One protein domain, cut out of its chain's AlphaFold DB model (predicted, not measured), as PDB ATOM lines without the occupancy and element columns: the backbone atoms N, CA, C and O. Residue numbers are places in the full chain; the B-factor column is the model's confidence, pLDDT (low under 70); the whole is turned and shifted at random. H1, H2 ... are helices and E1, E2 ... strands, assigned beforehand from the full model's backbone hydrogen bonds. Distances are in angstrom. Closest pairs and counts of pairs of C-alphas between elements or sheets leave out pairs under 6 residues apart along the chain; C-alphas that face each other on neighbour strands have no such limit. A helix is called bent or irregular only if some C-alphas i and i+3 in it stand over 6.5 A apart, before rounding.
ATOM      1  N   SER A 294       7.260 -27.832   8.148       65.06
ATOM      2  CA  SER A 294       8.459 -27.971   9.006       65.06
ATOM      3  C   SER A 294       9.562 -28.829   8.360       65.06
ATOM      4  O   SER A 294       9.256 -29.898   7.823       65.06
ATOM      5  N   SER A 295      10.835 -28.425   8.488       74.31
ATOM      6  CA  SER A 295      11.988 -29.210   8.004       74.31
ATOM      7  C   SER A 295      12.182 -30.514   8.797       74.31
ATOM      8  O   SER A 295      11.670 -30.660   9.915       74.31
ATOM      9  N   VAL A 296      12.929 -31.475   8.238       74.56
ATOM     10  CA  VAL A 296      13.225 -32.769   8.886       74.56
ATOM     11  C   VAL A 296      13.948 -32.556  10.221       74.56
ATOM     12  O   VAL A 296      13.566 -33.137  11.235       74.56
ATOM     13  N   GLU A 297      14.899 -31.627  10.262       74.88
ATOM     14  CA  GLU A 297      15.691 -31.281  11.446       74.88
ATOM     15  C   GLU A 297      14.822 -30.648  12.538       74.88
ATOM     16  O   GLU A 297      14.992 -30.924  13.726       74.88
ATOM     17  N   GLN A 298      13.837 -29.825  12.161       75.00
ATOM     18  CA  GLN A 298      12.887 -29.244  13.112       75.00
ATOM     19  C   GLN A 298      11.971 -30.307  13.720       75.00
ATOM     20  O   GLN A 298      11.570 -30.183  14.883       75.00
ATOM     21  N   LYS A 299      11.592 -31.332  12.949       75.06
ATOM     22  CA  LYS A 299      10.819 -32.475  13.451       75.06
ATOM     23  C   LYS A 299      11.672 -33.328  14.389       75.06
ATOM     24  O   LYS A 299      11.250 -33.545  15.521       75.06
ATOM     25  N   GLN A 300      12.892 -33.687  13.990       83.31
ATOM     26  CA  GLN A 300      13.848 -34.421  14.829       83.31
ATOM     27  C   GLN A 300      14.118 -33.701  16.156       83.31
ATOM     28  O   GLN A 300      13.961 -34.295  17.218       83.31
ATOM     29  N   ALA A 301      14.424 -32.401  16.123       78.44
ATOM     30  CA  ALA A 301      14.674 -31.614  17.328       78.44
ATOM     31  C   ALA A 301      13.469 -31.556  18.280       78.44
ATOM     32  O   ALA A 301      13.648 -31.549  19.495       78.44
ATOM     33  N   PHE A 302      12.246 -31.517  17.745       78.88
ATOM     34  CA  PHE A 302      11.030 -31.565  18.556       78.88
ATOM     35  C   PHE A 302      10.880 -32.915  19.259       78.88
ATOM     36  O   PHE A 302      10.691 -32.947  20.468       78.88
ATOM     37  N   PHE A 303      11.055 -34.021  18.541       78.88
ATOM     38  CA  PHE A 303      10.930 -35.349  19.136       78.88
ATOM     39  C   PHE A 303      12.052 -35.685  20.121       78.88
ATOM     40  O   PHE A 303      11.792 -36.325  21.134       78.88
ATOM     41  N   LEU A 304      13.274 -35.191  19.899       85.12
ATOM     42  CA  LEU A 304      14.341 -35.287  20.900       85.12
ATOM     43  C   LEU A 304      13.957 -34.586  22.213       85.12
ATOM     44  O   LEU A 304      14.242 -35.111  23.285       85.12
ATOM     45  N   ARG A 305      13.276 -33.432  22.149       78.81
ATOM     46  CA  ARG A 305      12.765 -32.741  23.347       78.81
ATOM     47  C   ARG A 305      11.661 -33.531  24.030       78.81
ATOM     48  O   ARG A 305      11.673 -33.610  25.249       78.81
ATOM     49  N   GLU A 306      10.758 -34.136  23.267       77.12
ATOM     50  CA  GLU A 306       9.677 -34.950  23.830       77.12
ATOM     51  C   GLU A 306      10.206 -36.205  24.531       77.12
ATOM     52  O   GLU A 306       9.804 -36.482  25.660       77.12
ATOM     53  N   ILE A 307      11.180 -36.907  23.936       81.06
ATOM     54  CA  ILE A 307      11.858 -38.043  24.585       81.06
ATOM     55  C   ILE A 307      12.492 -37.599  25.912       81.06
ATOM     56  O   ILE A 307      12.330 -38.270  26.931       81.06
ATOM     57  N   LEU A 308      13.182 -36.453  25.923       79.88
ATOM     58  CA  LEU A 308      13.778 -35.902  27.140       79.88
ATOM     59  C   LEU A 308      12.707 -35.520  28.171       79.88
ATOM     60  O   LEU A 308      12.811 -35.929  29.319       79.88
ATOM     61  N   ASN A 309      11.650 -34.806  27.785       74.06
ATOM     62  CA  ASN A 309      10.567 -34.408  28.692       74.06
ATOM     63  C   ASN A 309       9.899 -35.618  29.368       74.06
ATOM     64  O   ASN A 309       9.624 -35.570  30.568       74.06
ATOM     65  N   LEU A 310       9.692 -36.710  28.626       71.44
ATOM     66  CA  LEU A 310       9.133 -37.961  29.148       71.44
ATOM     67  C   LEU A 310      10.091 -38.695  30.104       71.44
ATOM     68  O   LEU A 310       9.632 -39.341  31.042       71.44
ATOM     69  N   ASN A 311      11.403 -38.571  29.897       69.88
ATOM     70  CA  ASN A 311      12.436 -39.211  30.717       69.88
ATOM     71  C   ASN A 311      12.771 -38.432  32.007       69.88
ATOM     72  O   ASN A 311      13.153 -39.024  33.012       69.88
ATOM     73  N   LEU A 312      12.625 -37.104  32.004       59.41
ATOM     74  CA  LEU A 312      13.075 -36.239  33.106       59.41
ATOM     75  C   LEU A 312      12.120 -36.173  34.306       59.41
ATOM     76  O   LEU A 312      12.454 -35.490  35.266       59.41
ATOM     77  N   ASN A 313      10.948 -36.826  34.265       53.41
ATOM     78  CA  ASN A 313       9.928 -36.787  35.332       53.41
ATOM     79  C   ASN A 313       9.752 -35.383  35.957       53.41
ATOM     80  O   ASN A 313       9.756 -35.235  37.176       53.41
ATOM     81  N   ALA A 314       9.616 -34.344  35.126       43.69
ATOM     82  CA  ALA A 314       9.662 -32.961  35.594       43.69
ATOM     83  C   ALA A 314       8.599 -32.661  36.688       43.69
ATOM     84  O   ALA A 314       7.424 -32.999  36.501       43.69
ATOM     85  N   PRO A 315       8.948 -31.941  37.777       36.59
ATOM     86  CA  PRO A 315       8.028 -31.622  38.882       36.59
ATOM     87  C   PRO A 315       6.801 -30.768  38.513       36.59
ATOM     88  O   PRO A 315       5.872 -30.659  39.309       36.59
ATOM     89  N   ASN A 316       6.778 -30.143  37.327       35.91
ATOM     90  CA  ASN A 316       5.769 -29.142  36.955       35.91
ATOM     91  C   ASN A 316       4.734 -29.592  35.911       35.91
ATOM     92  O   ASN A 316       3.861 -28.799  35.558       35.91
ATOM     93  N   THR A 317       4.746 -30.837  35.434       37.12
ATOM     94  CA  THR A 317       3.683 -31.333  34.541       37.12
ATOM     95  C   THR A 317       2.610 -32.067  35.343       37.12
ATOM     96  O   THR A 317       2.470 -33.283  35.263       37.12
ATOM     97  N   VAL A 324       3.377 -41.738  28.814       56.59
ATOM     98  CA  VAL A 324       3.368 -42.888  27.912       56.59
ATOM     99  C   VAL A 324       3.508 -44.156  28.762       56.59
ATOM    100  O   VAL A 324       4.507 -44.333  29.453       56.59
ATOM    101  N   LYS A 325       2.487 -45.022  28.744       53.53
ATOM    102  CA  LYS A 325       2.432 -46.247  29.566       53.53
ATOM    103  C   LYS A 325       3.528 -47.258  29.185       53.53
ATOM    104  O   LYS A 325       3.897 -48.080  30.016       53.53
ATOM    105  N   ASP A 326       4.039 -47.162  27.956       65.56
ATOM    106  CA  ASP A 326       5.127 -47.966  27.393       65.56
ATOM    107  C   ASP A 326       6.137 -47.055  26.660       65.56
ATOM    108  O   ASP A 326       5.994 -46.749  25.474       65.56
ATOM    109  N   PHE A 327       7.117 -46.536  27.404       73.75
ATOM    110  CA  PHE A 327       8.158 -45.646  26.875       73.75
ATOM    111  C   PHE A 327       9.050 -46.308  25.802       73.75
ATOM    112  O   PHE A 327       9.316 -45.644  24.799       73.75
ATOM    113  N   PRO A 328       9.460 -47.588  25.934       76.38
ATOM    114  CA  PRO A 328      10.085 -48.345  24.850       76.38
ATOM    115  C   PRO A 328       9.324 -48.299  23.523       76.38
ATOM    116  O   PRO A 328       9.883 -47.860  22.520       76.38
ATOM    117  N   ALA A 329       8.033 -48.647  23.519       71.69
ATOM    118  CA  ALA A 329       7.225 -48.644  22.296       71.69
ATOM    119  C   ALA A 329       7.087 -47.236  21.682       71.69
ATOM    120  O   ALA A 329       7.062 -47.069  20.461       71.69
ATOM    121  N   TYR A 330       7.034 -46.197  22.523       76.62
ATOM    122  CA  TYR A 330       7.062 -44.807  22.058       76.62
ATOM    123  C   TYR A 330       8.388 -44.456  21.394       76.62
ATOM    124  O   TYR A 330       8.397 -43.836  20.331       76.62
ATOM    125  N   LEU A 331       9.501 -44.861  22.006       81.38
ATOM    126  CA  LEU A 331      10.833 -44.622  21.476       81.38
ATOM    127  C   LEU A 331      11.000 -45.295  20.107       81.38
ATOM    128  O   LEU A 331      11.443 -44.635  19.172       81.38
ATOM    129  N   GLU A 332      10.564 -46.549  19.952       83.19
ATOM    130  CA  GLU A 332      10.573 -47.267  18.667       83.19
ATOM    131  C   GLU A 332       9.785 -46.508  17.588       83.19
ATOM    132  O   GLU A 332      10.317 -46.205  16.514       83.19
ATOM    133  N   ALA A 333       8.542 -46.119  17.894       77.38
ATOM    134  CA  ALA A 333       7.683 -45.388  16.967       77.38
ATOM    135  C   ALA A 333       8.287 -44.035  16.552       77.38
ATOM    136  O   ALA A 333       8.252 -43.659  15.377       77.38
ATOM    137  N   VAL A 334       8.877 -43.300  17.500       81.25
ATOM    138  CA  VAL A 334       9.523 -42.009  17.233       81.25
ATOM    139  C   VAL A 334      10.782 -42.175  16.383       81.25
ATOM    140  O   VAL A 334      10.997 -41.381  15.462       81.25
ATOM    141  N   LEU A 335      11.600 -43.198  16.646       86.19
ATOM    142  CA  LEU A 335      12.834 -43.446  15.901       86.19
ATOM    143  C   LEU A 335      12.563 -43.794  14.438       86.19
ATOM    144  O   LEU A 335      13.190 -43.200  13.562       86.19
ATOM    145  N   VAL A 336      11.585 -44.662  14.160       83.25
ATOM    146  CA  VAL A 336      11.182 -45.009  12.785       83.25
ATOM    147  C   VAL A 336      10.701 -43.780  12.012       83.25
ATOM    148  O   VAL A 336      11.040 -43.602  10.844       83.25
ATOM    149  N   GLN A 337       9.926 -42.904  12.657       77.69
ATOM    150  CA  GLN A 337       9.335 -41.737  11.995       77.69
ATOM    151  C   GLN A 337      10.323 -40.580  11.801       77.69
ATOM    152  O   GLN A 337      10.243 -39.841  10.816       77.69
ATOM    153  N   CYS A 338      11.241 -40.376  12.750       80.56
ATOM    154  CA  CYS A 338      12.147 -39.222  12.751       80.56
ATOM    155  C   CYS A 338      13.527 -39.529  12.176       80.56
ATOM    156  O   CYS A 338      14.205 -38.619  11.697       80.56
ATOM    157  N   TYR A 339      13.934 -40.795  12.210       85.56
ATOM    158  CA  TYR A 339      15.214 -41.273  11.700       85.56
ATOM    159  C   TYR A 339      15.001 -42.455  10.737       85.56
ATOM    160  O   TYR A 339      15.600 -43.515  10.932       85.56
ATOM    161  N   PRO A 340      14.180 -42.285   9.677       82.00
ATOM    162  CA  PRO A 340      13.795 -43.369   8.773       82.00
ATOM    163  C   PRO A 340      14.963 -43.927   7.955       82.00
ATOM    164  O   PRO A 340      14.843 -45.013   7.391       82.00
ATOM    165  N   ASP A 341      16.081 -43.206   7.864       81.62
ATOM    166  CA  ASP A 341      17.308 -43.668   7.204       81.62
ATOM    167  C   ASP A 341      18.109 -44.644   8.079       81.62
ATOM    168  O   ASP A 341      18.914 -45.411   7.560       81.62
ATOM    169  N   THR A 342      17.850 -44.646   9.390       83.44
ATOM    170  CA  THR A 342      18.523 -45.498  10.379       83.44
ATOM    171  C   THR A 342      17.604 -46.600  10.899       83.44
ATOM    172  O   THR A 342      18.059 -47.723  11.076       83.44
ATOM    173  N   PHE A 343      16.318 -46.310  11.117       87.06
ATOM    174  CA  PHE A 343      15.342 -47.231  11.706       87.06
ATOM    175  C   PHE A 343      14.135 -47.420  10.784       87.06
ATOM    176  O   PHE A 343      13.657 -46.467  10.171       87.06
ATOM    177  N   ALA A 344      13.618 -48.642  10.688       82.56
ATOM    178  CA  ALA A 344      12.410 -48.954   9.926       82.56
ATOM    179  C   ALA A 344      11.628 -50.109  10.554       82.56
ATOM    180  O   ALA A 344      12.109 -50.739  11.488       82.56
ATOM    181  N   LEU A 345      10.430 -50.379  10.034       79.31
ATOM    182  CA  LEU A 345       9.665 -51.577  10.374       79.31
ATOM    183  C   LEU A 345       9.766 -52.604   9.243       79.31
ATOM    184  O   LEU A 345       9.725 -52.233   8.064       79.31
ATOM    185  N   ASN A 346       9.884 -53.883   9.593       74.88
ATOM    186  CA  ASN A 346       9.797 -54.989   8.640       74.88
ATOM    187  C   ASN A 346       8.323 -55.323   8.294       74.88
ATOM    188  O   ASN A 346       7.383 -54.691   8.778       74.88
ATOM    189  N   SER A 347       8.098 -56.347   7.463       66.94
ATOM    190  CA  SER A 347       6.749 -56.785   7.059       66.94
ATOM    191  C   SER A 347       5.886 -57.351   8.197       66.94
ATOM    192  O   SER A 347       4.693 -57.562   7.998       66.94
ATOM    193  N   LYS A 348       6.478 -57.621   9.366       63.22
ATOM    194  CA  LYS A 348       5.805 -58.071  10.592       63.22
ATOM    195  C   LYS A 348       5.579 -56.928  11.597       63.22
ATOM    196  O   LYS A 348       5.181 -57.199  12.721       63.22
ATOM    197  N   GLU A 349       5.804 -55.674  11.191       67.06
ATOM    198  CA  GLU A 349       5.753 -54.480  12.054       67.06
ATOM    199  C   GLU A 349       6.829 -54.459  13.163       67.06
ATOM    200  O   GLU A 349       6.663 -53.776  14.169       67.06
ATOM    201  N   GLU A 350       7.952 -55.163  12.989       73.88
ATOM    202  CA  GLU A 350       9.054 -55.191  13.966       73.88
ATOM    203  C   GLU A 350      10.150 -54.183  13.596       73.88
ATOM    204  O   GLU A 350      10.469 -54.014  12.413       73.88
ATOM    205  N   LEU A 351      10.744 -53.532  14.601       80.19
ATOM    206  CA  LEU A 351      11.828 -52.567  14.415       80.19
ATOM    207  C   LEU A 351      13.095 -53.242  13.872       80.19
ATOM    208  O   LEU A 351      13.559 -54.248  14.405       80.19
ATOM    209  N   ILE A 352      13.686 -52.621  12.852       82.62
ATOM    210  CA  ILE A 352      14.962 -52.995  12.239       82.62
ATOM    211  C   ILE A 352      15.871 -51.768  12.078       82.62
ATOM    212  O   ILE A 352      15.392 -50.642  11.895       82.62
ATOM    213  N   ILE A 353      17.189 -51.985  12.097       83.56
ATOM    214  CA  ILE A 353      18.195 -50.974  11.739       83.56
ATOM    215  C   ILE A 353      18.540 -51.135  10.256       83.56
ATOM    216  O   ILE A 353      18.799 -52.236   9.778       83.56
ATOM    217  N   LYS A 354      18.546 -50.032   9.505       75.88
ATOM    218  CA  LYS A 354      18.907 -50.027   8.085       75.88
ATOM    219  C   LYS A 354      20.427 -50.072   7.896       75.88
ATOM    220  O   LYS A 354      21.164 -49.268   8.465       75.88
ATOM    221  N   GLY A 355      20.878 -50.979   7.032       66.31
ATOM    222  CA  GLY A 355      22.284 -51.185   6.670       66.31
ATOM    223  C   GLY A 355      22.663 -52.664   6.760       66.31
ATOM    224  O   GLY A 355      22.136 -53.378   7.603       66.31
ATOM    225  N   GLY A 356      23.528 -53.143   5.861       57.09
ATOM    226  CA  GLY A 356      24.007 -54.530   5.894       57.09
ATOM    227  C   GLY A 356      24.899 -54.801   7.110       57.09
ATOM    228  O   GLY A 356      25.535 -53.880   7.629       57.09
ATOM    229  N   VAL A 357      24.970 -56.068   7.527       53.66
ATOM    230  CA  VAL A 357      25.726 -56.533   8.708       53.66
ATOM    231  C   VAL A 357      27.228 -56.211   8.604       53.66
ATOM    232  O   VAL A 357      27.898 -56.107   9.623       53.66
ATOM    233  N   ASP A 358      27.744 -55.935   7.401       55.22
ATOM    234  CA  ASP A 358      29.144 -55.567   7.133       55.22
ATOM    235  C   ASP A 358      29.504 -54.091   7.384       55.22
ATOM    236  O   ASP A 358      30.669 -53.712   7.276       55.22
ATOM    237  N   ASN A 359      28.540 -53.229   7.723       73.12
ATOM    238  CA  ASN A 359      28.814 -51.822   8.014       73.12
ATOM    239  C   ASN A 359      29.130 -51.620   9.507       73.12
ATOM    240  O   ASN A 359      28.251 -51.777  10.357       73.12
ATOM    241  N   ASP A 360      30.354 -51.192   9.830       75.50
ATOM    242  CA  ASP A 360      30.795 -50.910  11.207       75.50
ATOM    243  C   ASP A 360      29.879 -49.921  11.946       75.50
ATOM    244  O   ASP A 360      29.655 -50.049  13.151       75.50
ATOM    245  N   ARG A 361      29.271 -48.965  11.230       81.06
ATOM    246  CA  ARG A 361      28.278 -48.055  11.816       81.06
ATOM    247  C   ARG A 361      27.024 -48.809  12.247       81.06
ATOM    248  O   ARG A 361      26.522 -48.567  13.337       81.06
ATOM    249  N   THR A 362      26.531 -49.724  11.418       80.50
ATOM    250  CA  THR A 362      25.349 -50.544  11.718       80.50
ATOM    251  C   THR A 362      25.628 -51.483  12.891       80.50
ATOM    252  O   THR A 362      24.821 -51.525  13.819       80.50
ATOM    253  N   LYS A 363      26.806 -52.126  12.939       80.62
ATOM    254  CA  LYS A 363      27.245 -52.939  14.092       80.62
ATOM    255  C   LYS A 363      27.261 -52.137  15.396       80.62
ATOM    256  O   LYS A 363      26.741 -52.594  16.412       80.62
ATOM    257  N   ASN A 364      27.798 -50.917  15.357       84.88
ATOM    258  CA  ASN A 364      27.838 -50.040  16.526       84.88
ATOM    259  C   ASN A 364      26.440 -49.592  16.970       84.88
ATOM    260  O   ASN A 364      26.201 -49.491  18.167       84.88
ATOM    261  N   ILE A 365      25.499 -49.368  16.044       87.00
ATOM    262  CA  ILE A 365      24.109 -49.041  16.404       87.00
ATOM    263  C   ILE A 365      23.421 -50.255  17.042       87.00
ATOM    264  O   ILE A 365      22.783 -50.088  18.077       87.00
ATOM    265  N   HIS A 366      23.603 -51.468  16.503       84.56
ATOM    266  CA  HIS A 366      23.075 -52.703  17.101       84.56
ATOM    267  C   HIS A 366      23.582 -52.920  18.530       84.56
ATOM    268  O   HIS A 366      22.787 -53.187  19.433       84.56
ATOM    269  N   LYS A 367      24.890 -52.731  18.742       85.62
ATOM    270  CA  LYS A 367      25.514 -52.800  20.064       85.62
ATOM    271  C   LYS A 367      25.004 -51.701  21.001       85.62
ATOM    272  O   LYS A 367      24.688 -51.981  22.151       85.62
ATOM    273  N   ALA A 368      24.879 -50.466  20.511       87.50
ATOM    274  CA  ALA A 368      24.413 -49.325  21.296       87.50
ATOM    275  C   ALA A 368      22.998 -49.516  21.862       87.50
ATOM    276  O   ALA A 368      22.726 -49.053  22.969       87.50
ATOM    277  N   VAL A 369      22.114 -50.199  21.127       86.25
ATOM    278  CA  VAL A 369      20.731 -50.474  21.556       86.25
ATOM    279  C   VAL A 369      20.539 -51.847  22.214       86.25
ATOM    280  O   VAL A 369      19.406 -52.195  22.537       86.25
ATOM    281  N   GLY A 370      21.613 -52.620  22.423       76.25
ATOM    282  CA  GLY A 370      21.562 -53.911  23.119       76.25
ATOM    283  C   GLY A 370      20.990 -55.076  22.301       76.25
ATOM    284  O   GLY A 370      20.537 -56.060  22.879       76.25
ATOM    285  N   SER A 371      20.991 -54.991  20.965       70.56
ATOM    286  CA  SER A 371      20.537 -56.084  20.085       70.56
ATOM    287  C   SER A 371      21.713 -56.947  19.604       70.56
ATOM    288  O   SER A 371      22.709 -56.403  19.122       70.56
ATOM    289  N   GLY A 372      21.607 -58.276  19.730       60.22
ATOM    290  CA  GLY A 372      22.621 -59.236  19.269       60.22
ATOM    291  C   GLY A 372      22.806 -59.243  17.744       60.22
ATOM    292  O   GLY A 372      21.877 -58.935  16.997       60.22
ATOM    293  N   LEU A 373      24.016 -59.583  17.287       56.44
ATOM    294  CA  LEU A 373      24.398 -59.679  15.871       56.44
ATOM    295  C   LEU A 373      24.186 -61.112  15.340       56.44
ATOM    296  O   LEU A 373      25.156 -61.752  14.956       56.44
ATOM    297  N   ASP A 374      22.953 -61.629  15.337       51.97
ATOM    298  CA  ASP A 374      22.658 -62.937  14.724       51.97
ATOM    299  C   ASP A 374      21.920 -62.767  13.383       51.97
ATOM    300  O   ASP A 374      20.947 -62.016  13.269       51.97
ATOM    301  N   GLU A 375      22.425 -63.451  12.351       48.78
ATOM    302  CA  GLU A 375      22.250 -63.128  10.925       48.78
ATOM    303  C   GLU A 375      20.876 -63.421  10.285       48.78
ATOM    304  O   GLU A 375      20.709 -63.092   9.114       48.78
ATOM    305  N   GLU A 376      19.854 -63.948  10.973       45.59
ATOM    306  CA  GLU A 376      18.623 -64.376  10.261       45.59
ATOM    307  C   GLU A 376      17.256 -63.937  10.815       45.59
ATOM    308  O   GLU A 376      16.238 -64.188  10.169       45.59
ATOM    309  N   SER A 377      17.158 -63.186  11.917       51.03
ATOM    310  CA  SER A 377      15.856 -62.621  12.331       51.03
ATOM    311  C   SER A 377      15.995 -61.504  13.366       51.03
ATOM    312  O   SER A 377      15.752 -61.701  14.556       51.03
ATOM    313  N   SER A 378      16.407 -60.312  12.947       50.94
ATOM    314  CA  SER A 378      16.679 -59.202  13.864       50.94
ATOM    315  C   SER A 378      15.403 -58.464  14.292       50.94
ATOM    316  O   SER A 378      15.148 -57.333  13.886       50.94
ATOM    317  N   GLN A 379      14.601 -59.100  15.150       60.44
ATOM    318  CA  GLN A 379      13.636 -58.388  15.987       60.44
ATOM    319  C   GLN A 379      14.422 -57.504  16.966       60.44
ATOM    320  O   GLN A 379      15.049 -58.008  17.898       60.44
ATOM    321  N   ILE A 380      14.400 -56.185  16.773       69.81
ATOM    322  CA  ILE A 380      14.968 -55.244  17.743       69.81
ATOM    323  C   ILE A 380      13.844 -54.826  18.674       69.81
ATOM    324  O   ILE A 380      12.883 -54.196  18.241       69.81
ATOM    325  N   LYS A 381      13.970 -55.163  19.955       72.81
ATOM    326  CA  LYS A 381      13.132 -54.579  20.997       72.81
ATOM    327  C   LYS A 381      13.975 -53.602  21.795       72.81
ATOM    328  O   LYS A 381      14.957 -54.012  22.407       72.81
ATOM    329  N   LEU A 382      13.617 -52.321  21.769       80.19
ATOM    330  CA  LEU A 382      14.371 -51.326  22.520       80.19
ATOM    331  C   LEU A 382      14.084 -51.485  24.006       80.19
ATOM    332  O   LEU A 382      12.942 -51.408  24.441       80.19
ATOM    333  N   ASP A 383      15.132 -51.652  24.796       82.19
ATOM    334  CA  ASP A 383      15.064 -51.538  26.246       82.19
ATOM    335  C   ASP A 383      16.153 -50.559  26.695       82.19
ATOM    336  O   ASP A 383      17.338 -50.885  26.581       82.19
ATOM    337  N   PRO A 384      15.795 -49.363  27.206       84.88
ATOM    338  CA  PRO A 384      16.768 -48.407  27.718       84.88
ATOM    339  C   PRO A 384      17.744 -48.994  28.746       84.88
ATOM    340  O   PRO A 384      18.872 -48.514  28.840       84.88
ATOM    341  N   ALA A 385      17.355 -50.031  29.503       83.12
ATOM    342  CA  ALA A 385      18.254 -50.716  30.434       83.12
ATOM    343  C   ALA A 385      19.405 -51.446  29.721       83.12
ATOM    344  O   ALA A 385      20.514 -51.489  30.249       83.12
ATOM    345  N   GLN A 386      19.178 -51.941  28.503       86.00
ATOM    346  CA  GLN A 386      20.161 -52.679  27.701       86.00
ATOM    347  C   GLN A 386      21.063 -51.776  26.849       86.00
ATOM    348  O   GLN A 386      21.940 -52.267  26.141       86.00
ATOM    349  N   PHE A 387      20.871 -50.455  26.890       90.25
ATOM    350  CA  PHE A 387      21.695 -49.540  26.106       90.25
ATOM    351  C   PHE A 387      23.155 -49.549  26.578       90.25
ATOM    352  O   PHE A 387      23.443 -49.558  27.777       90.25
ATOM    353  N   ASP A 388      24.082 -49.490  25.622       90.19
ATOM    354  CA  ASP A 388      25.521 -49.398  25.879       90.19
ATOM    355  C   ASP A 388      25.953 -47.926  25.799       90.19
ATOM    356  O   ASP A 388      26.127 -47.346  24.722       90.19
ATOM    357  N   ALA A 389      26.099 -47.295  26.968       88.38
ATOM    358  CA  ALA A 389      26.408 -45.868  27.082       88.38
ATOM    359  C   ALA A 389      27.737 -45.486  26.404       88.38
ATOM    360  O   ALA A 389      27.849 -44.402  25.828       88.38
ATOM    361  N   LYS A 390      28.729 -46.385  26.424       89.06
ATOM    362  CA  LYS A 390      30.048 -46.159  25.819       89.06
ATOM    363  C   LYS A 390      29.965 -46.130  24.292       89.06
ATOM    364  O   LYS A 390      30.530 -45.244  23.656       89.06
ATOM    365  N   THR A 391      29.226 -47.064  23.709       89.56
ATOM    366  CA  THR A 391      29.020 -47.167  22.263       89.56
ATOM    367  C   THR A 391      28.158 -46.002  21.764       89.56
ATOM    368  O   THR A 391      28.431 -45.436  20.706       89.56
ATOM    369  N   LEU A 392      27.174 -45.553  22.555       90.88
ATOM    370  CA  LEU A 392      26.420 -44.322  22.278       90.88
ATOM    371  C   LEU A 392      27.320 -43.072  22.269       90.88
ATOM    372  O   LEU A 392      27.169 -42.216  21.394       90.88
ATOM    373  N   ASP A 393      28.297 -42.982  23.175       87.44
ATOM    374  CA  ASP A 393      29.295 -41.905  23.158       87.44
ATOM    375  C   ASP A 393      30.201 -41.955  21.922       87.44
ATOM    376  O   ASP A 393      30.549 -40.912  21.363       87.44
ATOM    377  N   GLU A 394      30.594 -43.148  21.480       89.50
ATOM    378  CA  GLU A 394      31.382 -43.344  20.259       89.50
ATOM    379  C   GLU A 394      30.597 -42.908  19.013       89.50
ATOM    380  O   GLU A 394      31.123 -42.151  18.190       89.50
ATOM    381  N   LEU A 395      29.314 -43.275  18.923       90.00
ATOM    382  CA  LEU A 395      28.410 -42.823  17.861       90.00
ATOM    383  C   LEU A 395      28.244 -41.297  17.871       90.00
ATOM    384  O   LEU A 395      28.398 -40.652  16.831       90.00
ATOM    385  N   TYR A 396      28.041 -40.689  19.048       89.31
ATOM    386  CA  TYR A 396      27.986 -39.230  19.167       89.31
ATOM    387  C   TYR A 396      29.299 -38.559  18.756       89.31
ATOM    388  O   TYR A 396      29.296 -37.500  18.122       89.31
ATOM    389  N   LYS A 397      30.451 -39.144  19.099       86.81
ATOM    390  CA  LYS A 397      31.754 -38.606  18.693       86.81
ATOM    391  C   LYS A 397      31.935 -38.643  17.176       86.81
ATOM    392  O   LYS A 397      32.510 -37.683  16.659       86.81
ATOM    393  N   ALA A 398      31.418 -39.676  16.510       85.75
ATOM    394  CA  ALA A 398      31.551 -39.893  15.074       85.75
ATOM    395  C   ALA A 398      30.731 -38.908  14.226       85.75
ATOM    396  O   ALA A 398      31.290 -38.277  13.333       85.75
ATOM    397  N   ASP A 399      29.431 -38.745  14.499       84.06
ATOM    398  CA  ASP A 399      28.538 -37.950  13.635       84.06
ATOM    399  C   ASP A 399      27.939 -36.701  14.305       84.06
ATOM    400  O   ASP A 399      27.281 -35.894  13.647       84.06
ATOM    401  N   LYS A 400      28.195 -36.500  15.606       84.56
ATOM    402  CA  LYS A 400      27.675 -35.383  16.415       84.56
ATOM    403  C   LYS A 400      26.145 -35.287  16.437       84.56
ATOM    404  O   LYS A 400      25.625 -34.230  16.813       84.56
ATOM    405  N   ASN A 401      25.432 -36.364  16.102       87.00
ATOM    406  CA  ASN A 401      23.978 -36.417  16.131       87.00
ATOM    407  C   ASN A 401      23.469 -36.474  17.581       87.00
ATOM    408  O   ASN A 401      23.785 -37.391  18.336       87.00
ATOM    409  N   ALA A 402      22.658 -35.488  17.972       87.19
ATOM    410  CA  ALA A 402      22.142 -35.366  19.335       87.19
ATOM    411  C   ALA A 402      21.257 -36.546  19.772       87.19
ATOM    412  O   ALA A 402      21.085 -36.745  20.974       87.19
ATOM    413  N   LEU A 403      20.748 -37.349  18.828       90.31
ATOM    414  CA  LEU A 403      20.038 -38.595  19.114       90.31
ATOM    415  C   LEU A 403      20.807 -39.485  20.094       90.31
ATOM    416  O   LEU A 403      20.228 -39.967  21.063       90.31
ATOM    417  N   TRP A 404      22.110 -39.664  19.882       92.62
ATOM    418  CA  TRP A 404      22.923 -40.579  20.679       92.62
ATOM    419  C   TRP A 404      23.062 -40.122  22.137       92.62
ATOM    420  O   TRP A 404      22.965 -40.942  23.049       92.62
ATOM    421  N   LEU A 405      23.179 -38.808  22.373       89.62
ATOM    422  CA  LEU A 405      23.162 -38.238  23.727       89.62
ATOM    423  C   LEU A 405      21.799 -38.411  24.403       89.62
ATOM    424  O   LEU A 405      21.731 -38.705  25.596       89.62
ATOM    425  N   VAL A 406      20.708 -38.243  23.647       89.44
ATOM    426  CA  VAL A 406      19.356 -38.462  24.174       89.44
ATOM    427  C   VAL A 406      19.170 -39.931  24.554       89.44
ATOM    428  O   VAL A 406      18.730 -40.196  25.670       89.44
ATOM    429  N   LEU A 407      19.584 -40.876  23.704       90.50
ATOM    430  CA  LEU A 407      19.519 -42.309  24.008       90.50
ATOM    431  C   LEU A 407      20.387 -42.680  25.224       90.50
ATOM    432  O   LEU A 407      19.923 -43.382  26.117       90.50
ATOM    433  N   LYS A 408      21.601 -42.127  25.344       90.25
ATOM    434  CA  LYS A 408      22.451 -42.312  26.536       90.25
ATOM    435  C   LYS A 408      21.738 -41.838  27.803       90.25
ATOM    436  O   LYS A 408      21.759 -42.512  28.827       90.25
ATOM    437  N   SER A 409      21.049 -40.699  27.728       88.06
ATOM    438  CA  SER A 409      20.345 -40.128  28.875       88.06
ATOM    439  C   SER A 409      19.102 -40.899  29.312       88.06
ATOM    440  O   SER A 409      18.647 -40.669  30.431       88.06
ATOM    441  N   VAL A 410      18.541 -41.806  28.500       86.38
ATOM    442  CA  VAL A 410      17.380 -42.623  28.909       86.38
ATOM    443  C   VAL A 410      17.779 -43.903  29.643       86.38
ATOM    444  O   VAL A 410      16.945 -44.469  30.345       86.38
ATOM    445  N   LYS A 411      19.050 -44.325  29.570       86.44
ATOM    446  CA  LYS A 411      19.542 -45.495  30.309       86.44
ATOM    447  C   LYS A 411      19.396 -45.285  31.829       86.44
ATOM    448  O   LYS A 411      19.851 -44.250  32.328       86.44
ATOM    449  N   PRO A 412      18.746 -46.191  32.580       83.38
ATOM    450  CA  PRO A 412      18.645 -46.094  34.037       83.38
ATOM    451  C   PRO A 412      20.017 -46.230  34.714       83.38
ATOM    452  O   PRO A 412      20.969 -46.706  34.109       83.38
ATOM    453  N   ILE A 413      20.116 -45.786  35.969       81.62
ATOM    454  CA  ILE A 413      21.332 -45.972  36.774       81.62
ATOM    455  C   ILE A 413      21.432 -47.458  37.151       81.62
ATOM    456  O   ILE A 413      20.486 -47.998  37.725       81.62
ATOM    457  N   ASP A 414      22.558 -48.091  36.832       82.12
ATOM    458  CA  ASP A 414      22.867 -49.495  37.127       82.12
ATOM    459  C   ASP A 414      24.382 -49.685  37.376       82.12
ATOM    460  O   ASP A 414      25.135 -48.710  37.431       82.12
ATOM    461  N   GLU A 415      24.841 -50.927  37.556       76.31
ATOM    462  CA  GLU A 415      26.259 -51.250  37.813       76.31
ATOM    463  C   GLU A 415      27.212 -50.778  36.697       76.31
ATOM    464  O   GLU A 415      28.385 -50.519  36.958       76.31
ATOM    465  N   ASN A 416      26.709 -50.630  35.466       79.38
ATOM    466  CA  ASN A 416      27.473 -50.271  34.271       79.38
ATOM    467  C   ASN A 416      27.227 -48.822  33.803       79.38
ATOM    468  O   ASN A 416      27.802 -48.391  32.801       79.38
ATOM    469  N   PHE A 417      26.372 -48.063  34.496       87.00
ATOM    470  CA  PHE A 417      26.100 -46.652  34.229       87.00
ATOM    471  C   PHE A 417      25.754 -45.927  35.530       87.00
ATOM    472  O   PHE A 417      24.613 -45.938  36.000       87.00
ATOM    473  N   SER A 418      26.769 -45.304  36.126       87.94
ATOM    474  CA  SER A 418      26.681 -44.734  37.469       87.94
ATOM    475  C   SER A 418      25.820 -43.465  37.527       87.94
ATOM    476  O   SER A 418      25.530 -42.817  36.517       87.94
ATOM    477  N   ALA A 419      25.458 -43.041  38.743       82.25
ATOM    478  CA  ALA A 419      24.800 -41.750  38.964       82.25
ATOM    479  C   ALA A 419      25.640 -40.574  38.426       82.25
ATOM    480  O   ALA A 419      25.089 -39.613  37.881       82.25
ATOM    481  N   GLN A 420      26.971 -40.678  38.509       85.62
ATOM    482  CA  GLN A 420      27.891 -39.678  37.978       85.62
ATOM    483  C   GLN A 420      27.861 -39.641  36.443       85.62
ATOM    484  O   GLN A 420      27.783 -38.555  35.867       85.62
ATOM    485  N   ASP A 421      27.833 -40.802  35.781       87.81
ATOM    486  CA  ASP A 421      27.716 -40.897  34.317       87.81
ATOM    487  C   ASP A 421      26.378 -40.334  33.819       87.81
ATOM    488  O   ASP A 421      26.314 -39.631  32.805       87.81
ATOM    489  N   LYS A 422      25.303 -40.578  34.576       90.75
ATOM    490  CA  LYS A 422      23.970 -40.031  34.309       90.75
ATOM    491  C   LYS A 422      23.949 -38.503  34.412       90.75
ATOM    492  O   LYS A 422      23.422 -37.833  33.521       90.75
ATOM    493  N   VAL A 423      24.548 -37.937  35.462       88.69
ATOM    494  CA  VAL A 423      24.694 -36.480  35.624       88.69
ATOM    495  C   VAL A 423      25.549 -35.890  34.504       88.69
ATOM    496  O   VAL A 423      25.190 -34.856  33.938       88.69
ATOM    497  N   GLN A 424      26.631 -36.569  34.124       91.88
ATOM    498  CA  GLN A 424      27.486 -36.154  33.017       91.88
ATOM    499  C   GLN A 424      26.716 -36.113  31.684       91.88
ATOM    500  O   GLN A 424      26.840 -35.141  30.937       91.88
ATOM    501  N   ALA A 425      25.841 -37.089  31.419       90.19
ATOM    502  CA  ALA A 425      24.969 -37.077  30.243       90.19
ATOM    503  C   ALA A 425      24.012 -35.865  30.228       90.19
ATOM    504  O   ALA A 425      23.788 -35.259  29.178       90.19
ATOM    505  N   TYR A 426      23.476 -35.452  31.383       91.94
ATOM    506  CA  TYR A 426      22.647 -34.241  31.481       91.94
ATOM    507  C   TYR A 426      23.440 -32.950  31.263       91.94
ATOM    508  O   TYR A 426      22.931 -32.020  30.632       91.94
ATOM    509  N   ILE A 427      24.694 -32.893  31.715       91.75
ATOM    510  CA  ILE A 427      25.597 -31.769  31.426       91.75
ATOM    511  C   ILE A 427      25.848 -31.671  29.915       91.75
ATOM    512  O   ILE A 427      25.703 -30.593  29.331       91.75
ATOM    513  N   GLU A 428      26.154 -32.792  29.260       91.56
ATOM    514  CA  GLU A 428      26.371 -32.871  27.808       91.56
ATOM    515  C   GLU A 428      25.128 -32.441  27.012       91.56
ATOM    516  O   GLU A 428      25.230 -31.680  26.044       91.56
ATOM    517  N   LEU A 429      23.934 -32.853  27.447       91.00
ATOM    518  CA  LEU A 429      22.668 -32.431  26.844       91.00
ATOM    519  C   LEU A 429      22.385 -30.941  27.048       91.00
ATOM    520  O   LEU A 429      21.954 -30.259  26.117       91.00
ATOM    521  N   ALA A 430      22.658 -30.396  28.232       89.88
ATOM    522  CA  ALA A 430      22.499 -28.970  28.494       89.88
ATOM    523  C   ALA A 430      23.458 -28.118  27.642       89.88
ATOM    524  O   ALA A 430      23.074 -27.067  27.116       89.88
ATOM    525  N   GLN A 431      24.682 -28.601  27.418       90.38
ATOM    526  CA  GLN A 431      25.612 -28.005  26.458       90.38
ATOM    527  C   GLN A 431      25.099 -28.125  25.015       90.38
ATOM    528  O   GLN A 431      25.195 -27.161  24.253       90.38
ATOM    529  N   ALA A 432      24.491 -29.254  24.635       88.56
ATOM    530  CA  ALA A 432      23.868 -29.430  23.321       88.56
ATOM    531  C   ALA A 432      22.691 -28.460  23.097       88.56
ATOM    532  O   ALA A 432      22.557 -27.898  22.005       88.56
ATOM    533  N   TYR A 433      21.891 -28.179  24.132       88.00
ATOM    534  CA  TYR A 433      20.882 -27.116  24.119       88.00
ATOM    535  C   TYR A 433      21.513 -25.731  23.930       88.00
ATOM    536  O   TYR A 433      21.090 -24.973  23.052       88.00
ATOM    537  N   LYS A 434      22.562 -25.396  24.695       88.12
ATOM    538  CA  LYS A 434      23.307 -24.133  24.541       88.12
ATOM    539  C   LYS A 434      23.852 -23.965  23.114       88.12
ATOM    540  O   LYS A 434      23.746 -22.874  22.548       88.12
ATOM    541  N   ALA A 435      24.336 -25.055  22.516       85.69
ATOM    542  CA  ALA A 435      24.857 -25.135  21.150       85.69
ATOM    543  C   ALA A 435      23.784 -25.255  20.044       85.69
ATOM    544  O   ALA A 435      24.142 -25.360  18.876       85.69
ATOM    545  N   GLN A 436      22.487 -25.216  20.380       84.56
ATOM    546  CA  GLN A 436      21.356 -25.304  19.434       84.56
ATOM    547  C   GLN A 436      21.250 -26.629  18.660       84.56
ATOM    548  O   GLN A 436      20.607 -26.691  17.614       84.56
ATOM    549  N   LYS A 437      21.834 -27.712  19.183       80.44
ATOM    550  CA  LYS A 437      21.756 -29.048  18.570       80.44
ATOM    551  C   LYS A 437      20.432 -29.766  18.841       80.44
ATOM    552  O   LYS A 437      20.079 -30.688  18.120       80.44
ATOM    553  N   ILE A 438      19.689 -29.331  19.861       80.12
ATOM    554  CA  ILE A 438      18.369 -29.862  20.245       80.12
ATOM    555  C   ILE A 438      17.324 -28.751  20.042       80.12
ATOM    556  O   ILE A 438      16.600 -28.347  20.953       80.12
ATOM    557  N   GLY A 439      17.305 -28.191  18.826       72.31
ATOM    558  CA  GLY A 439      16.391 -27.141  18.360       72.31
ATOM    559  C   GLY A 439      16.777 -25.703  18.742       72.31
ATOM    560  O   GLY A 439      17.680 -25.463  19.543       72.31
ATOM    561  N   THR A 440      16.071 -24.728  18.158       67.19
ATOM    562  CA  THR A 440      16.438 -23.297  18.189       67.19
ATOM    563  C   THR A 440      15.645 -22.445  19.191       67.19
ATOM    564  O   THR A 440      16.141 -21.404  19.622       67.19
ATOM    565  N   THR A 441      14.453 -22.884  19.612       66.00
ATOM    566  CA  THR A 441      13.573 -22.198  20.588       66.00
ATOM    567  C   THR A 441      13.722 -22.777  21.999       66.00
ATOM    568  O   THR A 441      14.120 -23.926  22.127       66.00
ATOM    569  N   ASP A 442      13.457 -22.014  23.066       69.00
ATOM    570  CA  ASP A 442      13.405 -22.488  24.473       69.00
ATOM    571  C   ASP A 442      14.617 -23.293  24.985       69.00
ATOM    572  O   ASP A 442      14.551 -24.038  25.960       69.00
ATOM    573  N   LYS A 443      15.780 -23.115  24.353       81.44
ATOM    574  CA  LYS A 443      17.016 -23.852  24.661       81.44
ATOM    575  C   LYS A 443      17.489 -23.707  26.108       81.44
ATOM    576  O   LYS A 443      18.034 -24.644  26.679       81.44
ATOM    577  N   TYR A 444      17.292 -22.533  26.700       82.25
ATOM    578  CA  TYR A 444      17.675 -22.283  28.087       82.25
ATOM    579  C   TYR A 444      16.736 -23.000  29.064       82.25
ATOM    580  O   TYR A 444      17.187 -23.402  30.130       82.25
ATOM    581  N   LEU A 445      15.469 -23.207  28.684       81.44
ATOM    582  CA  LEU A 445      14.501 -23.970  29.467       81.44
ATOM    583  C   LEU A 445      14.832 -25.467  29.409       81.44
ATOM    584  O   LEU A 445      14.869 -26.122  30.442       81.44
ATOM    585  N   GLY A 446      15.193 -25.982  28.228       81.25
ATOM    586  CA  GLY A 446      15.700 -27.352  28.080       81.25
ATOM    587  C   GLY A 446      16.958 -27.613  28.918       81.25
ATOM    588  O   GLY A 446      17.026 -28.604  29.640       81.25
ATOM    589  N   ALA A 447      17.924 -26.691  28.898       86.88
ATOM    590  CA  ALA A 447      19.123 -26.776  29.736       86.88
ATOM    591  C   ALA A 447      18.826 -26.624  31.239       86.88
ATOM    592  O   ALA A 447      19.471 -27.274  32.057       86.88
ATOM    593  N   TYR A 448      17.846 -25.799  31.611       86.44
ATOM    594  CA  TYR A 448      17.397 -25.676  32.996       86.44
ATOM    595  C   TYR A 448      16.724 -26.963  33.490       86.44
ATOM    596  O   TYR A 448      17.017 -27.405  34.595       86.44
ATOM    597  N   ASN A 449      15.924 -27.635  32.657       85.25
ATOM    598  CA  ASN A 449      15.332 -28.930  33.003       85.25
ATOM    599  C   ASN A 449      16.405 -30.018  33.199       85.25
ATOM    600  O   ASN A 449      16.293 -30.822  34.122       85.25
ATOM    601  N   MET A 450      17.473 -30.020  32.386       89.38
ATOM    602  CA  MET A 450      18.642 -30.888  32.620       89.38
ATOM    603  C   MET A 450      19.291 -30.597  33.978       89.38
ATOM    604  O   MET A 450      19.623 -31.525  34.711       89.38
ATOM    605  N   ALA A 451      19.446 -29.314  34.324       86.75
ATOM    606  CA  ALA A 451      20.001 -28.898  35.608       86.75
ATOM    607  C   ALA A 451      19.130 -29.383  36.776       86.75
ATOM    608  O   ALA A 451      19.655 -29.918  37.745       86.75
ATOM    609  N   GLN A 452      17.803 -29.260  36.667       84.06
ATOM    610  CA  GLN A 452      16.865 -29.742  37.684       84.06
ATOM    611  C   GLN A 452      16.927 -31.267  37.852       84.06
ATOM    612  O   GLN A 452      17.029 -31.743  38.976       84.06
ATOM    613  N   ALA A 453      16.961 -32.031  36.757       83.62
ATOM    614  CA  ALA A 453      17.091 -33.485  36.833       83.62
ATOM    615  C   ALA A 453      18.449 -33.925  37.413       83.62
ATOM    616  O   ALA A 453      18.516 -34.871  38.196       83.62
ATOM    617  N   ALA A 454      19.537 -33.225  37.078       85.69
ATOM    618  CA  ALA A 454      20.852 -33.470  37.667       85.69
ATOM    619  C   ALA A 454      20.872 -33.148  39.172       85.69
ATOM    620  O   ALA A 454      21.436 -33.907  39.960       85.69
ATOM    621  N   ILE A 455      20.203 -32.064  39.577       80.06
ATOM    622  CA  ILE A 455      19.994 -31.685  40.977       80.06
ATOM    623  C   ILE A 455      19.227 -32.780  41.730       80.06
ATOM    624  O   ILE A 455      19.661 -33.183  42.805       80.06
ATOM    625  N   GLU A 456      18.137 -33.307  41.173       80.38
ATOM    626  CA  GLU A 456      17.358 -34.387  41.798       80.38
ATOM    627  C   GLU A 456      18.166 -35.682  41.975       80.38
ATOM    628  O   GLU A 456      18.038 -36.354  43.001       80.38
ATOM    629  N   ILE A 457      19.033 -36.028  41.014       79.75
ATOM    630  CA  ILE A 457      19.966 -37.154  41.175       79.75
ATOM    631  C   ILE A 457      20.950 -36.853  42.307       79.75
ATOM    632  O   ILE A 457      21.127 -37.683  43.194       79.75
ATOM    633  N   ALA A 458      21.534 -35.655  42.345       77.12
ATOM    634  CA  ALA A 458      22.493 -35.261  43.376       77.12
ATOM    635  C   ALA A 458      21.891 -35.161  44.798       77.12
ATOM    636  O   ALA A 458      22.624 -35.265  45.784       77.12
ATOM    637  N   GLN A 459      20.565 -35.019  44.934       71.06
ATOM    638  CA  GLN A 459      19.865 -35.154  46.225       71.06
ATOM    639  C   GLN A 459      19.904 -36.587  46.758       71.06
ATOM    640  O   GLN A 459      19.982 -36.792  47.967       71.06
ATOM    641  N   LYS A 460      19.829 -37.573  45.860       73.75
ATOM    642  CA  LYS A 460      19.832 -39.004  46.196       73.75
ATOM    643  C   LYS A 460      21.244 -39.606  46.191       73.75
ATOM    644  O   LYS A 460      21.455 -40.627  46.836       73.75
ATOM    645  N   HIS A 461      22.186 -38.954  45.507       74.62
ATOM    646  CA  HIS A 461      23.564 -39.392  45.266       74.62
ATOM    647  C   HIS A 461      24.561 -38.267  45.610       74.62
ATOM    648  O   HIS A 461      24.930 -37.475  44.731       74.62
ATOM    649  N   PRO A 462      24.972 -38.136  46.889       67.25
ATOM    650  CA  PRO A 462      25.809 -37.031  47.366       67.25
ATOM    651  C   PRO A 462      27.139 -36.855  46.620       67.25
ATOM    652  O   PRO A 462      27.611 -35.729  46.455       67.25
ATOM    653  N   GLU A 463      27.720 -37.939  46.106       72.00
ATOM    654  CA  GLU A 463      28.942 -37.947  45.296       72.00
ATOM    655  C   GLU A 463      28.834 -37.088  44.022       72.00
ATOM    656  O   GLU A 463      29.831 -36.542  43.546       72.00
ATOM    657  N   CYS A 464      27.619 -36.887  43.501       74.75
ATOM    658  CA  CYS A 464      27.365 -36.106  42.291       74.75
ATOM    659  C   CYS A 464      27.240 -34.592  42.544       74.75
ATOM    660  O   CYS A 464      27.286 -33.807  41.596       74.75
ATOM    661  N   GLN A 465      27.092 -34.151  43.799       73.31
ATOM    662  CA  GLN A 465      26.773 -32.753  44.130       73.31
ATOM    663  C   GLN A 465      27.845 -31.764  43.668       73.31
ATOM    664  O   GLN A 465      27.510 -30.685  43.181       73.31
ATOM    665  N   LYS A 466      29.130 -32.138  43.760       74.38
ATOM    666  CA  LYS A 466      30.240 -31.311  43.257       74.38
ATOM    667  C   LYS A 466      30.139 -31.112  41.746       74.38
ATOM    668  O   LYS A 466      30.190 -29.984  41.273       74.38
ATOM    669  N   LEU A 467      29.945 -32.204  41.007       83.06
ATOM    670  CA  LEU A 467      29.835 -32.184  39.549       83.06
ATOM    671  C   LEU A 467      28.657 -31.307  39.091       83.06
ATOM    672  O   LEU A 467      28.803 -30.504  38.172       83.06
ATOM    673  N   VAL A 468      27.509 -31.405  39.773       82.69
ATOM    674  CA  VAL A 468      26.334 -30.562  39.503       82.69
ATOM    675  C   VAL A 468      26.595 -29.096  39.848       82.69
ATOM    676  O   VAL A 468      26.228 -28.223  39.066       82.69
ATOM    677  N   HIS A 469      27.241 -28.804  40.979       80.31
ATOM    678  CA  HIS A 469      27.578 -27.433  41.366       80.31
ATOM    679  C   HIS A 469      28.530 -26.770  40.363       80.31
ATOM    680  O   HIS A 469      28.264 -25.659  39.903       80.31
ATOM    681  N   ASP A 470      29.603 -27.467  39.987       82.69
ATOM    682  CA  ASP A 470      30.617 -26.959  39.063       82.69
ATOM    683  C   ASP A 470      30.027 -26.714  37.664       82.69
ATOM    684  O   ASP A 470      30.388 -25.746  36.994       82.69
ATOM    685  N   ALA A 471      29.083 -27.560  37.233       86.00
ATOM    686  CA  ALA A 471      28.459 -27.453  35.921       86.00
ATOM    687  C   ALA A 471      27.261 -26.493  35.871       86.00
ATOM    688  O   ALA A 471      27.125 -25.780  34.884       86.00
ATOM    689  N   PHE A 472      26.385 -26.470  36.880       87.75
ATOM    690  CA  PHE A 472      25.099 -25.753  36.844       87.75
ATOM    691  C   PHE A 472      24.936 -24.671  37.913       87.75
ATOM    692  O   PHE A 472      23.979 -23.897  37.841       87.75
ATOM    693  N   GLY A 473      25.845 -24.574  38.885       79.06
ATOM    694  CA  GLY A 473      25.770 -23.582  39.956       79.06
ATOM    695  C   GLY A 473      25.739 -22.145  39.418       79.06
ATOM    696  O   GLY A 473      26.199 -21.882  38.304       79.06
ATOM    697  N   PRO A 474      25.257 -21.164  40.198       76.50
ATOM    698  CA  PRO A 474      25.031 -19.793  39.723       76.50
ATOM    699  C   PRO A 474      26.307 -19.064  39.268       76.50
ATOM    700  O   PRO A 474      26.229 -18.046  38.583       76.50
ATOM    701  N   LYS A 475      27.489 -19.582  39.631       75.31
ATOM    702  CA  LYS A 475      28.803 -19.074  39.204       75.31
ATOM    703  C   LYS A 475      29.434 -19.859  38.046       75.31
ATOM    704  O   LYS A 475      30.439 -19.409  37.508       75.31
ATOM    705  N   SER A 476      28.864 -21.001  37.664       80.56
ATOM    706  CA  SER A 476      29.327 -21.806  36.528       80.56
ATOM    707  C   SER A 476      28.964 -21.145  35.195       80.56
ATOM    708  O   SER A 476      27.990 -20.398  35.104       80.56
ATOM    709  N   GLU A 477      29.707 -21.449  34.130       87.06
ATOM    710  CA  GLU A 477      29.454 -20.873  32.802       87.06
ATOM    711  C   GLU A 477      28.045 -21.210  32.274       87.06
ATOM    712  O   GLU A 477      27.369 -20.383  31.653       87.06
ATOM    713  N   LEU A 478      27.588 -22.443  32.502       86.19
ATOM    714  CA  LEU A 478      26.285 -22.908  32.041       86.19
ATOM    715  C   LEU A 478      25.159 -22.395  32.951       86.19
ATOM    716  O   LEU A 478      24.141 -21.946  32.427       86.19
ATOM    717  N   GLY A 479      25.361 -22.355  34.272       84.75
ATOM    718  CA  GLY A 479      24.419 -21.757  35.223       84.75
ATOM    719  C   GLY A 479      24.214 -20.258  34.990       84.75
ATOM    720  O   GLY A 479      23.077 -19.802  34.872       84.75
ATOM    721  N   GLN A 480      25.293 -19.493  34.797       87.12
ATOM    722  CA  GLN A 480      25.213 -18.071  34.434       87.12
ATOM    723  C   GLN A 480      24.474 -17.862  33.112       87.12
ATOM    724  O   GLN A 480      23.640 -16.960  32.997       87.12
ATOM    725  N   TRP A 481      24.740 -18.710  32.115       91.69
ATOM    726  CA  TRP A 481      24.026 -18.651  30.847       91.69
ATOM    727  C   TRP A 481      22.524 -18.912  31.035       91.69
ATOM    728  O   TRP A 481      21.726 -18.105  30.560       91.69
ATOM    729  N   ILE A 482      22.135 -19.960  31.770       88.00
ATOM    730  CA  ILE A 482      20.729 -20.276  32.073       88.00
ATOM    731  C   ILE A 482      20.047 -19.100  32.784       88.00
ATOM    732  O   ILE A 482      18.987 -18.653  32.343       88.00
ATOM    733  N   ILE A 483      20.666 -18.557  33.837       84.62
ATOM    734  CA  ILE A 483      20.135 -17.422  34.606       84.62
ATOM    735  C   ILE A 483      19.959 -16.207  33.687       84.62
ATOM    736  O   ILE A 483      18.868 -15.645  33.604       84.62
ATOM    737  N   SER A 484      20.984 -15.847  32.908       86.25
ATOM    738  CA  SER A 484      20.965 -14.656  32.043       86.25
ATOM    739  C   SER A 484      19.860 -14.655  30.976       86.25
ATOM    740  O   SER A 484      19.496 -13.592  30.473       86.25
ATOM    741  N   LYS A 485      19.337 -15.833  30.603       87.50
ATOM    742  CA  LYS A 485      18.277 -15.988  29.594       87.50
ATOM    743  C   LYS A 485      16.863 -15.939  30.170       87.50
ATOM    744  O   LYS A 485      15.923 -15.802  29.391       87.50
ATOM    745  N   HIS A 486      16.710 -15.987  31.493       85.06
ATOM    746  CA  HIS A 486      15.428 -15.777  32.167       85.06
ATOM    747  C   HIS A 486      15.154 -14.284  32.421       85.06
ATOM    748  O   HIS A 486      16.062 -13.447  32.390       85.06
ATOM    749  N   SER A 487      13.885 -13.941  32.670       81.00
ATOM    750  CA  SER A 487      13.470 -12.565  32.962       81.00
ATOM    751  C   SER A 487      14.139 -12.048  34.244       81.00
ATOM    752  O   SER A 487      14.396 -12.820  35.164       81.00
ATOM    753  N   LYS A 488      14.374 -10.731  34.357       73.94
ATOM    754  CA  LYS A 488      14.968 -10.129  35.574       73.94
ATOM    755  C   LYS A 488      14.209 -10.479  36.862       73.94
ATOM    756  O   LYS A 488      14.824 -10.543  37.916       73.94
ATOM    757  N   LYS A 489      12.893 -10.697  36.772       74.25
ATOM    758  CA  LYS A 489      12.039 -11.083  37.904       74.25
ATOM    759  C   LYS A 489      12.244 -12.547  38.319       74.25
ATOM    760  O   LYS A 489      12.064 -12.868  39.485       74.25
ATOM    761  N   ASP A 490      12.639 -13.409  37.382       73.31
ATOM    762  CA  ASP A 490      12.831 -14.846  37.615       73.31
ATOM    763  C   ASP A 490      14.294 -15.214  37.890       73.31
ATOM    764  O   ASP A 490      14.557 -16.263  38.468       73.31
ATOM    765  N   GLN A 491      15.252 -14.360  37.516       79.06
ATOM    766  CA  GLN A 491      16.688 -14.600  37.702       79.06
ATOM    767  C   GLN A 491      17.066 -14.927  39.150       79.06
ATOM    768  O   GLN A 491      17.860 -15.838  39.365       79.06
ATOM    769  N   GLU A 492      16.478 -14.236  40.128       70.56
ATOM    770  CA  GLU A 492      16.723 -14.480  41.556       70.56
ATOM    771  C   GLU A 492      16.234 -15.876  41.967       70.56
ATOM    772  O   GLU A 492      16.995 -16.654  42.533       70.56
ATOM    773  N   LYS A 493      15.019 -16.250  41.550       76.50
ATOM    774  CA  LYS A 493      14.428 -17.569  41.812       76.50
ATOM    775  C   LYS A 493      15.208 -18.706  41.142       76.50
ATOM    776  O   LYS A 493      15.406 -19.761  41.733       76.50
ATOM    777  N   ILE A 494      15.647 -18.512  39.897       75.81
ATOM    778  CA  ILE A 494      16.451 -19.506  39.169       75.81
ATOM    779  C   ILE A 494      17.846 -19.620  39.790       75.81
ATOM    780  O   ILE A 494      18.350 -20.727  39.952       75.81
ATOM    781  N   SER A 495      18.453 -18.498  40.185       74.38
ATOM    782  CA  SER A 495      19.736 -18.489  40.887       74.38
ATOM    783  C   SER A 495      19.648 -19.208  42.232       74.38
ATOM    784  O   SER A 495      20.551 -19.976  42.543       74.38
ATOM    785  N   GLU A 496      18.568 -19.005  42.991       69.44
ATOM    786  CA  GLU A 496      18.304 -19.685  44.266       69.44
ATOM    787  C   GLU A 496      18.122 -21.201  44.079       69.44
ATOM    788  O   GLU A 496      18.718 -22.010  44.789       69.44
ATOM    789  N   ASN A 497      17.373 -21.613  43.052       72.06
ATOM    790  CA  ASN A 497      17.207 -23.031  42.721       72.06
ATOM    791  C   ASN A 497      18.538 -23.699  42.342       72.06
ATOM    792  O   ASN A 497      18.789 -24.840  42.724       72.06
ATOM    793  N   LEU A 498      19.402 -22.991  41.610       74.38
ATOM    794  CA  LEU A 498      20.729 -23.482  41.231       74.38
ATOM    795  C   LEU A 498      21.763 -23.344  42.368       74.38
ATOM    796  O   LEU A 498      22.831 -23.955  42.294       74.38
ATOM    797  N   SER A 499      21.477 -22.568  43.424       63.78
ATOM    798  CA  SER A 499      22.378 -22.342  44.564       63.78
ATOM    799  C   SER A 499      22.183 -23.307  45.728       63.78
ATOM    800  O   SER A 499      22.971 -23.244  46.669       63.78
ATOM    801  N   GLN A 500      21.204 -24.220  45.672       60.44
ATOM    802  CA  GLN A 500      20.905 -25.194  46.740       60.44
ATOM    803  C   GLN A 500      22.110 -26.060  47.174       60.44
ATOM    804  O   GLN A 500      22.067 -26.679  48.230       60.44
ATOM    805  N   TYR A 501      23.209 -26.058  46.409       57.03
ATOM    806  CA  TYR A 501      24.444 -26.797  46.695       57.03
ATOM    807  C   TYR A 501      25.673 -25.886  46.862       57.03
ATOM    808  O   TYR A 501      26.794 -26.309  46.605       57.03
ATOM    809  N   SER A 502      25.513 -24.619  47.262       44.31
ATOM    810  CA  SER A 502      26.642 -23.691  47.478       44.31
ATOM    811  C   SER A 502      27.552 -24.055  48.668       44.31
ATOM    812  O   SER A 502      28.667 -23.548  48.752       44.31
ATOM    813  N   HIS A 503      27.124 -24.952  49.566       44.41
ATOM    814  CA  HIS A 503      27.814 -25.293  50.826       44.41
ATOM    815  C   HIS A 503      28.574 -26.641  50.811       44.41
ATOM    816  O   HIS A 503      28.882 -27.219  51.856       44.41
ATOM    817  N   VAL A 504      28.933 -27.133  49.620       44.06
ATOM    818  CA  VAL A 504      29.551 -28.453  49.347       44.06
ATOM    819  C   VAL A 504      30.872 -28.743  50.096       44.06
ATOM    820  O   VAL A 504      31.288 -29.898  50.159       44.06
ATOM    821  N   GLN A 505      31.508 -27.775  50.762       43.50
ATOM    822  CA  GLN A 505      32.753 -28.036  51.503       43.50
ATOM    823  C   GLN A 505      32.587 -28.825  52.816       43.50
ATOM    824  O   GLN A 505      33.578 -29.375  53.287       43.50
ATOM    825  N   TYR A 506      31.387 -28.943  53.407       40.53
ATOM    826  CA  TYR A 506      31.211 -29.785  54.607       40.53
ATOM    827  C   TYR A 506      30.755 -31.216  54.292       40.53
ATOM    828  O   TYR A 506      31.255 -32.156  54.907       40.53
ATOM    829  N   ILE A 507      29.894 -31.414  53.286       41.53
ATOM    830  CA  ILE A 507      29.460 -32.765  52.875       41.53
ATOM    831  C   ILE A 507      30.655 -33.580  52.351       41.53
ATOM    832  O   ILE A 507      30.756 -34.766  52.643       41.53
ATOM    833  N   GLN A 508      31.633 -32.933  51.704       39.88
ATOM    834  CA  GLN A 508      32.896 -33.569  51.297       39.88
ATOM    835  C   GLN A 508      33.798 -34.017  52.461       39.88
ATOM    836  O   GLN A 508      34.709 -34.804  52.237       39.88
ATOM    837  N   SER A 509      33.561 -33.550  53.692       39.53
ATOM    838  CA  SER A 509      34.303 -34.005  54.882       39.53
ATOM    839  C   SER A 509      33.634 -35.182  55.597       39.53
ATOM    840  O   SER A 509      34.236 -35.830  56.454       39.53
ATOM    841  N   VAL A 510      32.394 -35.502  55.216       41.69
ATOM    842  CA  VAL A 510      31.700 -36.705  55.658       41.69
ATOM    843  C   VAL A 510      31.850 -37.744  54.557       41.69
ATOM    844  O   VAL A 510      30.904 -38.035  53.830       41.69
TER     845      VAL A 510
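This is residues 294 to 317 and 324 to 510 of the 1073 residues of an uncharacterized protein of Legionella sainthelensi (UniProt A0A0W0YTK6). Helices stand mostly side by side across the longest axis, passing from H3, H4 and H5 to an up-and-down bundle of H6, H7 and H8, with H9 and H10 at the far end. H1 packs on H5 and H2 on H1, while the small strand hairpin E1 E2 lies next to H2 at the other end. The 211 printed residues hold eleven named helices and two strands, in the order H1, H2, E1, E2, H3 to H11; the sheet E1 - E2 is antiparallel and the class is mostly helix. The whole is compact, with a radius of gyration of the C-alphas of 18.5 A and spans of 57 by 44 by 33 A.

H1, residues 296 to 311, touches H2, residues 327 to 338, opposite ways at a shallow tilt of 7 degrees, closest at C-alphas 300 and 338, 5.5 A. E1, residues 343 to 345, and E2, residues 351 to 353, form an antiparallel hairpin, with N 344 and O 352 within hydrogen-bond range at 2.9 A; C-alphas 336 of H2 and 343 of E1 are 4.8 A apart. H3, residues 360 to 368, H4, residues 389 to 399, H5, residues 402 to 410, and H6, residues 419 to 434, make successive helical hairpins; the closest C-alphas are 368 and 391, 5.2 A, 389 and 408, 5.3 A, and 409 and 425, 5.7 A. H1 touches H5 with residues 304 to 311 alone. H6 and H7, residues 443 to 460, touch at C-alphas 430 and 447, 4.2 A. H8, residues 462 to 472, touches H6 at C-alphas 420 and 464, 5.6 A; H6, H7 and H8 are the bundle, each running against the one before. H9, residues 477 to 485, and H10, residues 491 to 499, form a helical hairpin, closest at C-alphas 483 and 491, 5.4 A. H11, residues 504 to 507, only just touches H8, with 3 pairs of C-alphas within 8 A. Every O i to N i+4 pair is within hydrogen-bond range in H1 to H6, H9 and H10, 13 of 14 in H7 and 5 of 7 in H8; H11 is too short for one.

C-alpha 296 opens H1 at (13.225, -32.769, 8.886). H1 and H6 each measure 22.8 A and H7 26.5 A. H8 is irregular, with C-alphas 463 and 466 7.1 A apart. C-alpha 507 ends H11 at (29.460, -32.765, 52.875).

C-alphas 376 and 489 are farthest apart, 60.4 A. Residues 318 to 323 are not printed; C-alphas 317 and 324 across the cut are 13.3 A apart. The link from H3 to H4 is long, 20 residues. Mean pLDDT of the printed part is 76.6; residues under 70 include 311 to 317, 372 to 380 and 499 to 510.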